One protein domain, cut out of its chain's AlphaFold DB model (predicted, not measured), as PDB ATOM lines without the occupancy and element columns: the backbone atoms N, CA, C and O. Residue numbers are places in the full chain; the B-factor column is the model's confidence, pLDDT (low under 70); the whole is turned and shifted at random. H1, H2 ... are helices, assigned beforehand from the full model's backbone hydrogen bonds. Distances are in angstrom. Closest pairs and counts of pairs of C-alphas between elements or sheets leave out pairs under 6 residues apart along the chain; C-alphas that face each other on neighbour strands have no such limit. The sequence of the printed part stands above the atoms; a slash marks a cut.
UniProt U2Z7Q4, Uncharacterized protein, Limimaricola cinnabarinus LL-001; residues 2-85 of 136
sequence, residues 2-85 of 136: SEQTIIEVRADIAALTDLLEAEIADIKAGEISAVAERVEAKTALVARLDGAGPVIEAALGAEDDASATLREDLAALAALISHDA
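AT A GLANCE: This is residues 2 to 85 of the 136 residues of an uncharacterized protein of Limimaricola cinnabarinus LL-001 (UniProt U2Z7Q4). What does the model look like? One long helix, H1, runs nearly the length of a rod, with H3 and H5 packed on it at shallow tilts but apart from each other. Short H2 folds back on H1 near one end, and short H4 crosses H1 near the other, between H3 and H5 along the chain. What is it made of? The printed part has 84 residues, with five named helices, H1 to H5 in chain order, and no named strand; it is all helix, and only just compact, close to loose, with a radius of gyration of the C-alphas of 13.9 A and spans of 43 by 20 by 16 A.

IN THESE COORDINATES: Where does it begin? H1, residues 2 to 29, starts at C-alpha 2 (110.074, 95.970, 76.662) and is 40.9 A long. What follows? H2 is residues 32 to 37, H3 is residues 39 to 51, 18.3 A long, and H4 is residues 53 to 60. Where does it end? H5, residues 65 to 85, is 30.5 A long and ends at C-alpha 85 (139.186, 102.287, 90.905).

HOW THE PARTS SIT: What touches the hub, H1? H2 forms a hairpin with it, touching residues 23 to 27 alone, closest at the C-alphas of Glu 23 and Val 35, 5.8 A. H3 touches its residues 9 to 19 alone, opposite ways at 28 degrees, a shallow tilt, closest at the C-alphas of Asp 12 and Leu 45, 6.3 A. H5 touches it the same way at a shallow tilt of 27 degrees, closest at the C-alphas of Thr 17 and Leu 77, 6.0 A. And H4? It touches H1 about perpendicular, at 79 degrees, closest at the C-alphas of Ile 6 and Val 55, 7.0 A. It touches H5 at a steep tilt of 54 degrees, closest at the C-alphas of Leu 60 and Ser 67, 4.8 A. Are the backbones in order? In H1, H2, H3, H4 and H5 every O i to N i+4 pair is within hydrogen-bond range.

THE WHOLE: How large is it? The two C-alphas farthest apart, of Gly 30 and Ala 62, are 42.8 A apart. Are there cuts or weak places? The printed part has no cut, the four links are tight, and residue 2 alone has a pLDDT under 70.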
ATOM      1  N   SER A   2     108.691  95.676  77.083       66.56
ATOM      2  CA  SER A   2     110.074  95.970  76.662       66.56
ATOM      3  C   SER A   2     110.493  97.448  76.748       66.56
ATOM      4  O   SER A   2     111.600  97.740  77.181       66.56
ATOM      5  N   GLU A   3     109.617  98.386  76.376       73.81
ATOM      6  CA  GLU A   3     109.964  99.818  76.310       73.81
ATOM      7  C   GLU A   3     110.103 100.465  77.697       73.81
ATOM      8  O   GLU A   3     111.049 101.203  77.954       73.81
ATOM      9  N   GLN A   4     109.216 100.112  78.633       82.31
ATOM     10  CA  GLN A   4     109.276 100.617  80.004       82.31
ATOM     11  C   GLN A   4     110.506 100.099  80.757       82.31
ATOM     12  O   GLN A   4     111.157 100.862  81.464       82.31
ATOM     13  N   THR A   5     110.883  98.838  80.541       84.44
ATOM     14  CA  THR A   5     112.081  98.267  81.164       84.44
ATOM     15  C   THR A   5     113.369  98.900  80.627       84.44
ATOM     16  O   THR A   5     114.306  99.089  81.391       84.44
ATOM     17  N   ILE A   6     113.427  99.308  79.352       86.12
ATOM     18  CA  ILE A   6     114.587 100.053  78.820       86.12
ATOM     19  C   ILE A   6     114.694 101.448  79.450       86.12
ATOM     20  O   ILE A   6     115.796 101.898  79.759       86.12
ATOM     21  N   ILE A   7     113.568 102.131  79.667       89.50
ATOM     22  CA  ILE A   7     113.558 103.431  80.353       89.50
ATOM     23  C   ILE A   7     114.098 103.286  81.782       89.50
ATOM     24  O   ILE A   7     114.939 104.080  82.199       89.50
ATOM     25  N   GLU A   8     113.665 102.252  82.506       90.88
ATOM     26  CA  GLU A   8     114.150 101.946  83.858       90.88
ATOM     27  C   GLU A   8     115.650 101.626  83.870       90.88
ATOM     28  O   GLU A   8     116.384 102.182  84.681       90.88
ATOM     29  N   VAL A   9     116.129 100.821  82.916       91.75
ATOM     30  CA  VAL A   9     117.562 100.529  82.746       91.75
ATOM     31  C   VAL A   9     118.373 101.806  82.549       91.75
ATOM     32  O   VAL A   9     119.394 101.995  83.204       91.75
ATOM     33  N   ARG A  10     117.933 102.705  81.663       92.31
ATOM     34  CA  ARG A  10     118.651 103.965  81.422       92.31
ATOM     35  C   ARG A  10     118.625 104.881  82.641       92.31
ATOM     36  O   ARG A  10     119.619 105.549  82.910       92.31
ATOM     37  N   ALA A  11     117.528 104.886  83.395       94.06
ATOM     38  CA  ALA A  11     117.445 105.612  84.658       94.06
ATOM     39  C   ALA A  11     118.406 105.035  85.713       94.06
ATOM     40  O   ALA A  11     119.077 105.800  86.400       94.06
ATOM     41  N   ASP A  12     118.529 103.708  85.803       94.50
ATOM     42  CA  ASP A  12     119.487 103.051  86.696       94.50
ATOM     43  C   ASP A  12     120.945 103.318  86.279       94.50
ATOM     44  O   ASP A  12     121.788 103.560  87.141       94.50
ATOM     45  N   ILE A  13     121.250 103.354  84.973       94.06
ATOM     46  CA  ILE A  13     122.577 103.755  84.473       94.06
ATOM     47  C   ILE A  13     122.882 105.203  84.870       94.06
ATOM     48  O   ILE A  13     123.952 105.468  85.412       94.06
ATOM     49  N   ALA A  14     121.947 106.132  84.650       94.94
ATOM     50  CA  ALA A  14     122.122 107.534  85.025       94.94
ATOM     51  C   ALA A  14     122.326 107.699  86.541       94.94
ATOM     52  O   ALA A  14     123.262 108.366  86.970       94.94
ATOM     53  N   ALA A  15     121.519 107.017  87.357       96.25
ATOM     54  CA  ALA A  15     121.650 107.055  88.809       96.25
ATOM     55  C   ALA A  15     122.995 106.490  89.299       96.25
ATOM     56  O   ALA A  15     123.572 107.009  90.256       96.25
ATOM     57  N   LEU A  16     123.511 105.437  88.656       96.25
ATOM     58  CA  LEU A  16     124.828 104.891  88.979       96.25
ATOM     59  C   LEU A  16     125.960 105.833  88.548       96.25
ATOM     60  O   LEU A  16     126.927 105.990  89.292       96.25
ATOM     61  N   THR A  17     125.824 106.483  87.394       95.88
ATOM     62  CA  THR A  17     126.745 107.527  86.927       95.88
ATOM     63  C   THR A  17     126.828 108.674  87.930       95.88
ATOM     64  O   THR A  17     127.919 108.955  88.425       95.88
ATOM     65  N   ASP A  18     125.691 109.256  88.321       96.25
ATOM     66  CA  ASP A  18     125.638 110.351  89.301       96.25
ATOM     67  C   ASP A  18     126.270 109.942  90.642       96.25
ATOM     68  O   ASP A  18     126.998 110.712  91.276       96.25
ATOM     69  N   LEU A  19     126.021 108.700  91.078       95.88
ATOM     70  CA  LEU A  19     126.583 108.168  92.315       95.88
ATOM     71  C   LEU A  19     128.113 108.061  92.252       95.88
ATOM     72  O   LEU A  19     128.785 108.427  93.218       95.88
ATOM     73  N   LEU A  20     128.663 107.583  91.132       95.00
ATOM     74  CA  LEU A  20     130.109 107.467  90.928       95.00
ATOM     75  C   LEU A  20     130.783 108.832  90.776       95.00
ATOM     76  O   LEU A  20     131.889 109.024  91.272       95.00
ATOM     77  N   GLU A  21     130.136 109.796  90.125       94.94
ATOM     78  CA  GLU A  21     130.656 111.161  90.034       94.94
ATOM     79  C   GLU A  21     130.733 111.831  91.412       94.94
ATOM     80  O   GLU A  21     131.749 112.453  91.740       94.94
ATOM     81  N   ALA A  22     129.701 111.648  92.242       94.31
ATOM     82  CA  ALA A  22     129.704 112.110  93.626       94.31
ATOM     83  C   ALA A  22     130.815 111.433  94.445       94.31
ATOM     84  O   ALA A  22     131.551 112.106  95.161       94.31
ATOM     85  N   GLU A  23     130.997 110.121  94.293       93.69
ATOM     86  CA  GLU A  23     132.065 109.378  94.965       93.69
ATOM     87  C   GLU A  23     133.461 109.852  94.543       93.69
ATOM     88  O   GLU A  23     134.317 110.102  95.390       93.69
ATOM     89  N   ILE A  24     133.684 110.077  93.247       92.94
ATOM     90  CA  ILE A  24     134.933 110.653  92.739       92.94
ATOM     91  C   ILE A  24     135.180 112.041  93.347       92.94
ATOM     92  O   ILE A  24     136.329 112.383  93.646       92.94
ATOM     93  N   ALA A  25     134.138 112.859  93.518       93.62
ATOM     94  CA  ALA A  25     134.256 114.161  94.169       93.62
ATOM     95  C   ALA A  25     134.630 114.024  95.656       93.62
ATOM     96  O   ALA A  25     135.564 114.695  96.104       93.62
ATOM     97  N   ASP A  26     133.986 113.108  96.382       91.88
ATOM     98  CA  ASP A  26     134.271 112.807  97.790       91.88
ATOM     99  C   ASP A  26     135.721 112.315  97.966       91.88
ATOM    100  O   ASP A  26     136.470 112.819  98.806       91.88
ATOM    101  N   ILE A  27     136.184 111.407  97.101       89.56
ATOM    102  CA  ILE A  27     137.569 110.912  97.087       89.56
ATOM    103  C   ILE A  27     138.562 112.053  96.838       89.56
ATOM    104  O   ILE A  27     139.593 112.131  97.510       89.56
ATOM    105  N   LYS A  28     138.269 112.966  95.900       89.38
ATOM    106  CA  LYS A  28     139.112 114.153  95.646       89.38
ATOM    107  C   LYS A  28     139.162 115.095  96.848       89.38
ATOM    108  O   LYS A  28     140.196 115.724  97.062       89.38
ATOM    109  N   ALA A  29     138.077 115.188  97.614       90.62
ATOM    110  CA  ALA A  29     138.012 115.966  98.847       90.62
ATOM    111  C   ALA A  29     138.685 115.263 100.044       90.62
ATOM    112  O   ALA A  29     138.965 115.910 101.048       90.62
ATOM    113  N   GLY A  30     138.998 113.966  99.930       87.94
ATOM    114  CA  GLY A  30     139.548 113.152 101.018       87.94
ATOM    115  C   GLY A  30     138.484 112.559 101.950       87.94
ATOM    116  O   GLY A  30     138.830 111.990 102.986       87.94
ATOM    117  N   GLU A  31     137.207 112.637 101.578       89.75
ATOM    118  CA  GLU A  31     136.050 112.223 102.376       89.75
ATOM    119  C   GLU A  31     135.752 110.722 102.225       89.75
ATOM    120  O   GLU A  31     134.698 110.295 101.760       89.75
ATOM    121  N   ILE A  32     136.695 109.872 102.642       85.69
ATOM    122  CA  ILE A  32     136.595 108.408 102.468       85.69
ATOM    123  C   ILE A  32     135.445 107.781 103.270       85.69
ATOM    124  O   ILE A  32     134.954 106.711 102.916       85.69
ATOM    125  N   SER A  33     134.970 108.453 104.319       88.06
ATOM    126  CA  SER A  33     133.796 107.984 105.070       88.06
ATOM    127  C   SER A  33     132.520 108.065 104.226       88.06
ATOM    128  O   SER A  33     131.734 107.121 104.236       88.06
ATOM    129  N   ALA A  34     132.365 109.117 103.414       86.75
ATOM    130  CA  ALA A  34     131.221 109.280 102.516       86.75
ATOM    131  C   ALA A  34     131.190 108.203 101.416       86.75
ATOM    132  O   ALA A  34     130.124 107.740 101.019       86.75
ATOM    133  N   VAL A  35     132.361 107.726 100.978       86.25
ATOM    134  CA  VAL A  35     132.481 106.609 100.026       86.25
ATOM    135  C   VAL A  35     131.862 105.325 100.593       86.25
ATOM    136  O   VAL A  35     131.147 104.611  99.890       86.25
ATOM    137  N   ALA A  36     132.090 105.035 101.878       87.75
ATOM    138  CA  ALA A  36     131.558 103.836 102.526       87.75
ATOM    139  C   ALA A  36     130.023 103.856 102.638       87.75
ATOM    140  O   ALA A  36     129.382 102.818 102.477       87.75
ATOM    141  N   GLU A  37     129.429 105.031 102.852       91.44
ATOM    142  CA  GLU A  37     127.973 105.212 102.939       91.44
ATOM    143  C   GLU A  37     127.259 104.920 101.608       91.44
ATOM    144  O   GLU A  37     126.089 104.540 101.592       91.44
ATOM    145  N   ARG A  38     127.965 105.036 100.474       90.62
ATOM    146  CA  ARG A  38     127.409 104.826  99.126       90.62
ATOM    147  C   ARG A  38     127.413 103.367  98.668       90.62
ATOM    148  O   ARG A  38     126.785 103.051  97.656       90.62
ATOM    149  N   VAL A  39     128.090 102.471  99.390       90.38
ATOM    150  CA  VAL A  39     128.281 101.068  98.976       90.38
ATOM    151  C   VAL A  39     126.948 100.349  98.777       90.38
ATOM    152  O   VAL A  39     126.756  99.715  97.743       90.38
ATOM    153  N   GLU A  40     126.008 100.484  99.714       93.00
ATOM    154  CA  GLU A  40     124.707  99.806  99.633       93.00
ATOM    155  C   GLU A  40     123.905 100.260  98.401       93.00
ATOM    156  O   GLU A  40     123.410  99.429  97.636       93.00
ATOM    157  N   ALA A  41     123.851 101.573  98.156       93.38
ATOM    158  CA  ALA A  41     123.174 102.142  96.993       93.38
ATOM    159  C   ALA A  41     123.803 101.663  95.675       93.38
ATOM    160  O   ALA A  41     123.084 101.272  94.752       93.38
ATOM    161  N   LYS A  42     125.142 101.623  95.606       93.06
ATOM    162  CA  LYS A  42     125.888 101.129  94.441       93.06
ATOM    163  C   LYS A  42     125.583  99.656  94.176       93.06
ATOM    164  O   LYS A  42     125.255  99.288  93.051       93.06
ATOM    165  N   THR A  43     125.633  98.815  95.210       93.88
ATOM    166  CA  THR A  43     125.323  97.384  95.097       93.88
ATOM    167  C   THR A  43     123.887  97.151  94.631       93.88
ATOM    168  O   THR A  43     123.658  96.301  93.774       93.88
ATOM    169  N   ALA A  44     122.923  97.925  95.136       95.19
ATOM    170  CA  ALA A  44     121.529  97.811  94.719       95.19
ATOM    171  C   ALA A  44     121.316  98.194  93.245       95.19
ATOM    172  O   ALA A  44     120.553  97.524  92.552       95.19
ATOM    173  N   LEU A  45     121.977  99.251  92.760       94.06
ATOM    174  CA  LEU A  45     121.936  99.667  91.351       94.06
ATOM    175  C   LEU A  45     122.547  98.605  90.431       94.06
ATOM    176  O   LEU A  45     121.922  98.211  89.451       94.06
ATOM    177  N   VAL A  46     123.724  98.083  90.787       93.81
ATOM    178  CA  VAL A  46     124.386  97.012  90.025       93.81
ATOM    179  C   VAL A  46     123.508  95.763  89.954       93.81
ATOM    180  O   VAL A  46     123.320  95.219  88.875       93.81
ATOM    181  N   ALA A  47     122.888  95.353  91.064       94.31
ATOM    182  CA  ALA A  47     122.007  94.185  91.075       94.31
ATOM    183  C   ALA A  47     120.783  94.348  90.153       94.31
ATOM    184  O   ALA A  47     120.343  93.376  89.535       94.31
ATOM    185  N   ARG A  48     120.228  95.565  90.039       93.19
ATOM    186  CA  ARG A  48     119.132  95.845  89.098       93.19
ATOM    187  C   ARG A  48     119.599  95.784  87.647       93.19
ATOM    188  O   ARG A  48     118.925  95.155  86.835       93.19
ATOM    189  N   LEU A  49     120.758  96.370  87.344       91.88
ATOM    190  CA  LEU A  49     121.346  96.329  86.002       91.88
ATOM    191  C   LEU A  49     121.695  94.896  85.577       91.88
ATOM    192  O   LEU A  49     121.357  94.501  84.462       91.88
ATOM    193  N   ASP A  50     122.268  94.091  86.475       92.31
ATOM    194  CA  ASP A  50     122.540  92.669  86.235       92.31
ATOM    195  C   ASP A  50     121.243  91.893  85.958       92.31
ATOM    196  O   ASP A  50     121.162  91.112  85.007       92.31
ATOM    197  N   GLY A  51     120.191  92.142  86.747       91.56
ATOM    198  CA  GLY A  51     118.871  91.545  86.530       91.56
ATOM    199  C   GLY A  51     118.235  91.936  85.189       91.56
ATOM    200  O   GLY A  51     117.474  91.155  84.615       91.56
ATOM    201  N   ALA A  52     118.577  93.112  84.664       91.38
ATOM    202  CA  ALA A  52     118.124  93.608  83.371       91.38
ATOM    203  C   ALA A  52     119.028  93.199  82.192       91.38
ATOM    204  O   ALA A  52     118.737  93.579  81.055       91.38
ATOM    205  N   GLY A  53     120.075  92.395  82.419       89.75
ATOM    206  CA  GLY A  53     121.047  91.968  81.403       89.75
ATOM    207  C   GLY A  53     120.430  91.514  80.069       89.75
ATOM    208  O   GLY A  53     120.771  92.086  79.035       89.75
ATOM    209  N   PRO A  54     119.450  90.588  80.051       91.94
ATOM    210  CA  PRO A  54     118.809  90.155  78.804       91.94
ATOM    211  C   PRO A  54     118.093  91.282  78.042       91.94
ATOM    212  O   PRO A  54     118.012  91.256  76.815       91.94
ATOM    213  N   VAL A  55     117.561  92.279  78.756       90.75
ATOM    214  CA  VAL A  55     116.901  93.447  78.151       90.75
ATOM    215  C   VAL A  55     117.937  94.393  77.557       90.75
ATOM    216  O   VAL A  55     117.739  94.885  76.449       90.75
ATOM    217  N   ILE A  56     119.049  94.606  78.262       89.44
ATOM    218  CA  ILE A  56     120.186  95.396  77.780       89.44
ATOM    219  C   ILE A  56     120.751  94.767  76.503       89.44
ATOM    220  O   ILE A  56     120.912  95.459  75.502       89.44
ATOM    221  N   GLU A  57     120.989  93.454  76.497       91.06
ATOM    222  CA  GLU A  57     121.481  92.729  75.320       91.06
ATOM    223  C   GLU A  57     120.528  92.858  74.124       91.06
ATOM    224  O   GLU A  57     120.963  93.174  73.014       91.06
ATOM    225  N   ALA A  58     119.224  92.680  74.351       90.44
ATOM    226  CA  ALA A  58     118.216  92.837  73.306       90.44
ATOM    227  C   ALA A  58     118.162  94.275  72.759       90.44
ATOM    228  O   ALA A  58     118.066  94.463  71.548       90.44
ATOM    229  N   ALA A  59     118.262  95.282  73.632       88.38
ATOM    230  CA  ALA A  59     118.282  96.693  73.246       88.38
ATOM    231  C   ALA A  59     119.527  97.043  72.418       88.38
ATOM    232  O   ALA A  59     119.438  97.762  71.426       88.38
ATOM    233  N   LEU A  60     120.689  96.499  72.781       90.25
ATOM    234  CA  LEU A  60     121.926  96.693  72.026       90.25
ATOM    235  C   LEU A  60     121.864  96.022  70.643       90.25
ATOM    236  O   LEU A  60     122.426  96.549  69.683       90.25
ATOM    237  N   GLY A  61     121.161  94.895  70.522       89.50
ATOM    238  CA  GLY A  61     120.976  94.170  69.261       89.50
ATOM    239  C   GLY A  61     120.027  94.827  68.250       89.50
ATOM    240  O   GLY A  61     119.988  94.383  67.107       89.50
ATOM    241  N   ALA A  62     119.273  95.862  68.637       88.19
ATOM    242  CA  ALA A  62     118.318  96.537  67.752       88.19
ATOM    243  C   ALA A  62     118.976  97.420  66.670       88.19
ATOM    244  O   ALA A  62     118.324  97.746  65.683       88.19
ATOM    245  N   GLU A  63     120.254  97.787  66.849       85.62
ATOM    246  CA  GLU A  63     121.049  98.624  65.926       85.62
ATOM    247  C   GLU A  63     120.376  99.952  65.506       85.62
ATOM    248  O   GLU A  63     120.644 100.493  64.435       85.62
ATOM    249  N   ASP A  64     119.528 100.511  66.372       89.94
ATOM    250  CA  ASP A  64     118.894 101.820  66.206       89.94
ATOM    251  C   ASP A  64     119.626 102.933  66.990       89.94
ATOM    252  O   ASP A  64     120.583 102.679  67.731       89.94
ATOM    253  N   ASP A  65     119.173 104.184  66.849       89.00
ATOM    254  CA  ASP A  65     119.745 105.343  67.558       89.00
ATOM    255  C   ASP A  65     119.693 105.187  69.091       89.00
ATOM    256  O   ASP A  65     120.589 105.639  69.814       89.00
ATOM    257  N   ALA A  66     118.663 104.510  69.611       86.44
ATOM    258  CA  ALA A  66     118.537 104.229  71.038       86.44
ATOM    259  C   ALA A  66     119.625 103.248  71.508       86.44
ATOM    260  O   ALA A  66     120.223 103.450  72.566       86.44
ATOM    261  N   SER A  67     119.944 102.237  70.697       89.81
ATOM    262  CA  SER A  67     121.037 101.297  70.939       89.81
ATOM    263  C   SER A  67     122.411 101.972  70.874       89.81
ATOM    264  O   SER A  67     123.316 101.589  71.618       89.81
ATOM    265  N   ALA A  68     122.596 102.971  70.005       90.31
ATOM    266  CA  ALA A  68     123.828 103.757  69.939       90.31
ATOM    267  C   ALA A  68     124.007 104.585  71.219       90.31
ATOM    268  O   ALA A  68     125.043 104.488  71.873       90.31
ATOM    269  N   THR A  69     122.951 105.282  71.639       90.88
ATOM    270  CA  THR A  69     122.939 106.060  72.888       90.88
ATOM    271  C   THR A  69     123.227 105.171  74.103       90.88
ATOM    272  O   THR A  69     124.056 105.503  74.941       90.88
ATOM    273  N   LEU A  70     122.607 103.988  74.181       91.06
ATOM    274  CA  LEU A  70     122.845 103.044  75.276       91.06
ATOM    275  C   LEU A  70     124.303 102.550  75.322       91.06
ATOM    276  O   LEU A  70     124.853 102.365  76.406       91.06
ATOM    277  N   ARG A  71     124.951 102.343  74.166       92.75
ATOM    278  CA  ARG A  71     126.384 101.997  74.114       92.75
ATOM    279  C   ARG A  71     127.255 103.122  74.656       92.75
ATOM    280  O   ARG A  71     128.211 102.837  75.372       92.75
ATOM    281  N   GLU A  72     126.941 104.366  74.311       94.25
ATOM    282  CA  GLU A  72     127.655 105.540  74.816       94.25
ATOM    283  C   GLU A  72     127.497 105.669  76.335       94.25
ATOM    284  O   GLU A  72     128.503 105.790  77.037       94.25
ATOM    285  N   ASP A  73     126.269 105.528  76.843       92.25
ATOM    286  CA  ASP A  73     125.954 105.558  78.277       92.25
ATOM    287  C   ASP A  73     126.763 104.480  79.042       92.25
ATOM    288  O   ASP A  73     127.420 104.765  80.047       92.25
ATOM    289  N   LEU A  74     126.798 103.240  78.533       93.50
ATOM    290  CA  LEU A  74     127.568 102.138  79.130       93.50
ATOM    291  C   LEU A  74     129.088 102.353  79.049       93.50
ATOM    292  O   LEU A  74     129.815 102.018  79.989       93.50
ATOM    293  N   ALA A  75     129.589 102.911  77.944       94.56
ATOM    294  CA  ALA A  75     131.008 103.214  77.781       94.56
ATOM    295  C   ALA A  75     131.465 104.322  78.744       94.56
ATOM    296  O   ALA A  75     132.534 104.209  79.352       94.56
ATOM    297  N   ALA A  76     130.644 105.360  78.923       93.31
ATOM    298  CA  ALA A  76     130.891 106.428  79.886       93.31
ATOM    299  C   ALA A  76     130.926 105.884  81.322       93.31
ATOM    300  O   ALA A  76     131.873 106.153  82.066       93.31
ATOM    301  N   LEU A  77     129.957 105.037  81.681       94.88
ATOM    302  CA  LEU A  77     129.919 104.372  82.981       94.88
ATOM    303  C   LEU A  77     131.178 103.517  83.231       94.88
ATOM    304  O   LEU A  77     131.797 103.606  84.292       94.88
ATOM    305  N   ALA A  78     131.616 102.728  82.245       93.81
ATOM    306  CA  ALA A  78     132.834 101.919  82.354       93.81
ATOM    307  C   ALA A  78     134.103 102.772  82.554       93.81
ATOM    308  O   ALA A  78     135.005 102.396  83.316       93.81
ATOM    309  N   ALA A  79     134.175 103.932  81.895       95.50
ATOM    310  CA  ALA A  79     135.265 104.884  82.076       95.50
ATOM    311  C   ALA A  79     135.274 105.474  83.496       95.50
ATOM    312  O   ALA A  79     136.340 105.548  84.115       95.50
ATOM    313  N   LEU A  80     134.103 105.826  84.042       94.69
ATOM    314  CA  LEU A  80     133.967 106.323  85.417       94.69
ATOM    315  C   LEU A  80     134.403 105.284  86.450       94.69
ATOM    316  O   LEU A  80     135.219 105.602  87.315       94.69
ATOM    317  N   ILE A  81     133.952 104.034  86.316       93.12
ATOM    318  CA  ILE A  81     134.356 102.927  87.201       93.12
ATOM    319  C   ILE A  81     135.878 102.735  87.166       93.12
ATOM    320  O   ILE A  81     136.524 102.583  88.205       93.12
ATOM    321  N   SER A  82     136.472 102.772  85.972       94.12
ATOM    322  CA  SER A  82     137.923 102.626  85.809       94.12
ATOM    323  C   SER A  82     138.689 103.773  86.471       94.12
ATOM    324  O   SER A  82     139.728 103.558  87.102       94.12
ATOM    325  N   HIS A  83     138.182 105.000  86.343       93.56
ATOM    326  CA  HIS A  83     138.772 106.181  86.958       93.56
ATOM    327  C   HIS A  83     138.694 106.127  88.493       93.56
ATOM    328  O   HIS A  83     139.708 106.350  89.158       93.56
ATOM    329  N   ASP A  84     137.528 105.779  89.039       93.00
ATOM    330  CA  ASP A  84     137.290 105.606  90.474       93.00
ATOM    331  C   ASP A  84     138.228 104.549  91.087       93.00
ATOM    332  O   ASP A  84     139.013 104.834  92.000       93.00
ATOM    333  N   ALA A  85     138.288 103.359  90.479       91.19
ATOM    334  CA  ALA A  85     139.186 102.287  90.905       91.19
ATOM    335  C   ALA A  85     140.665 102.720  90.897       91.19
ATOM    336  O   ALA A  85     141.427 102.402  91.819       91.19
TER     337      ALA A  85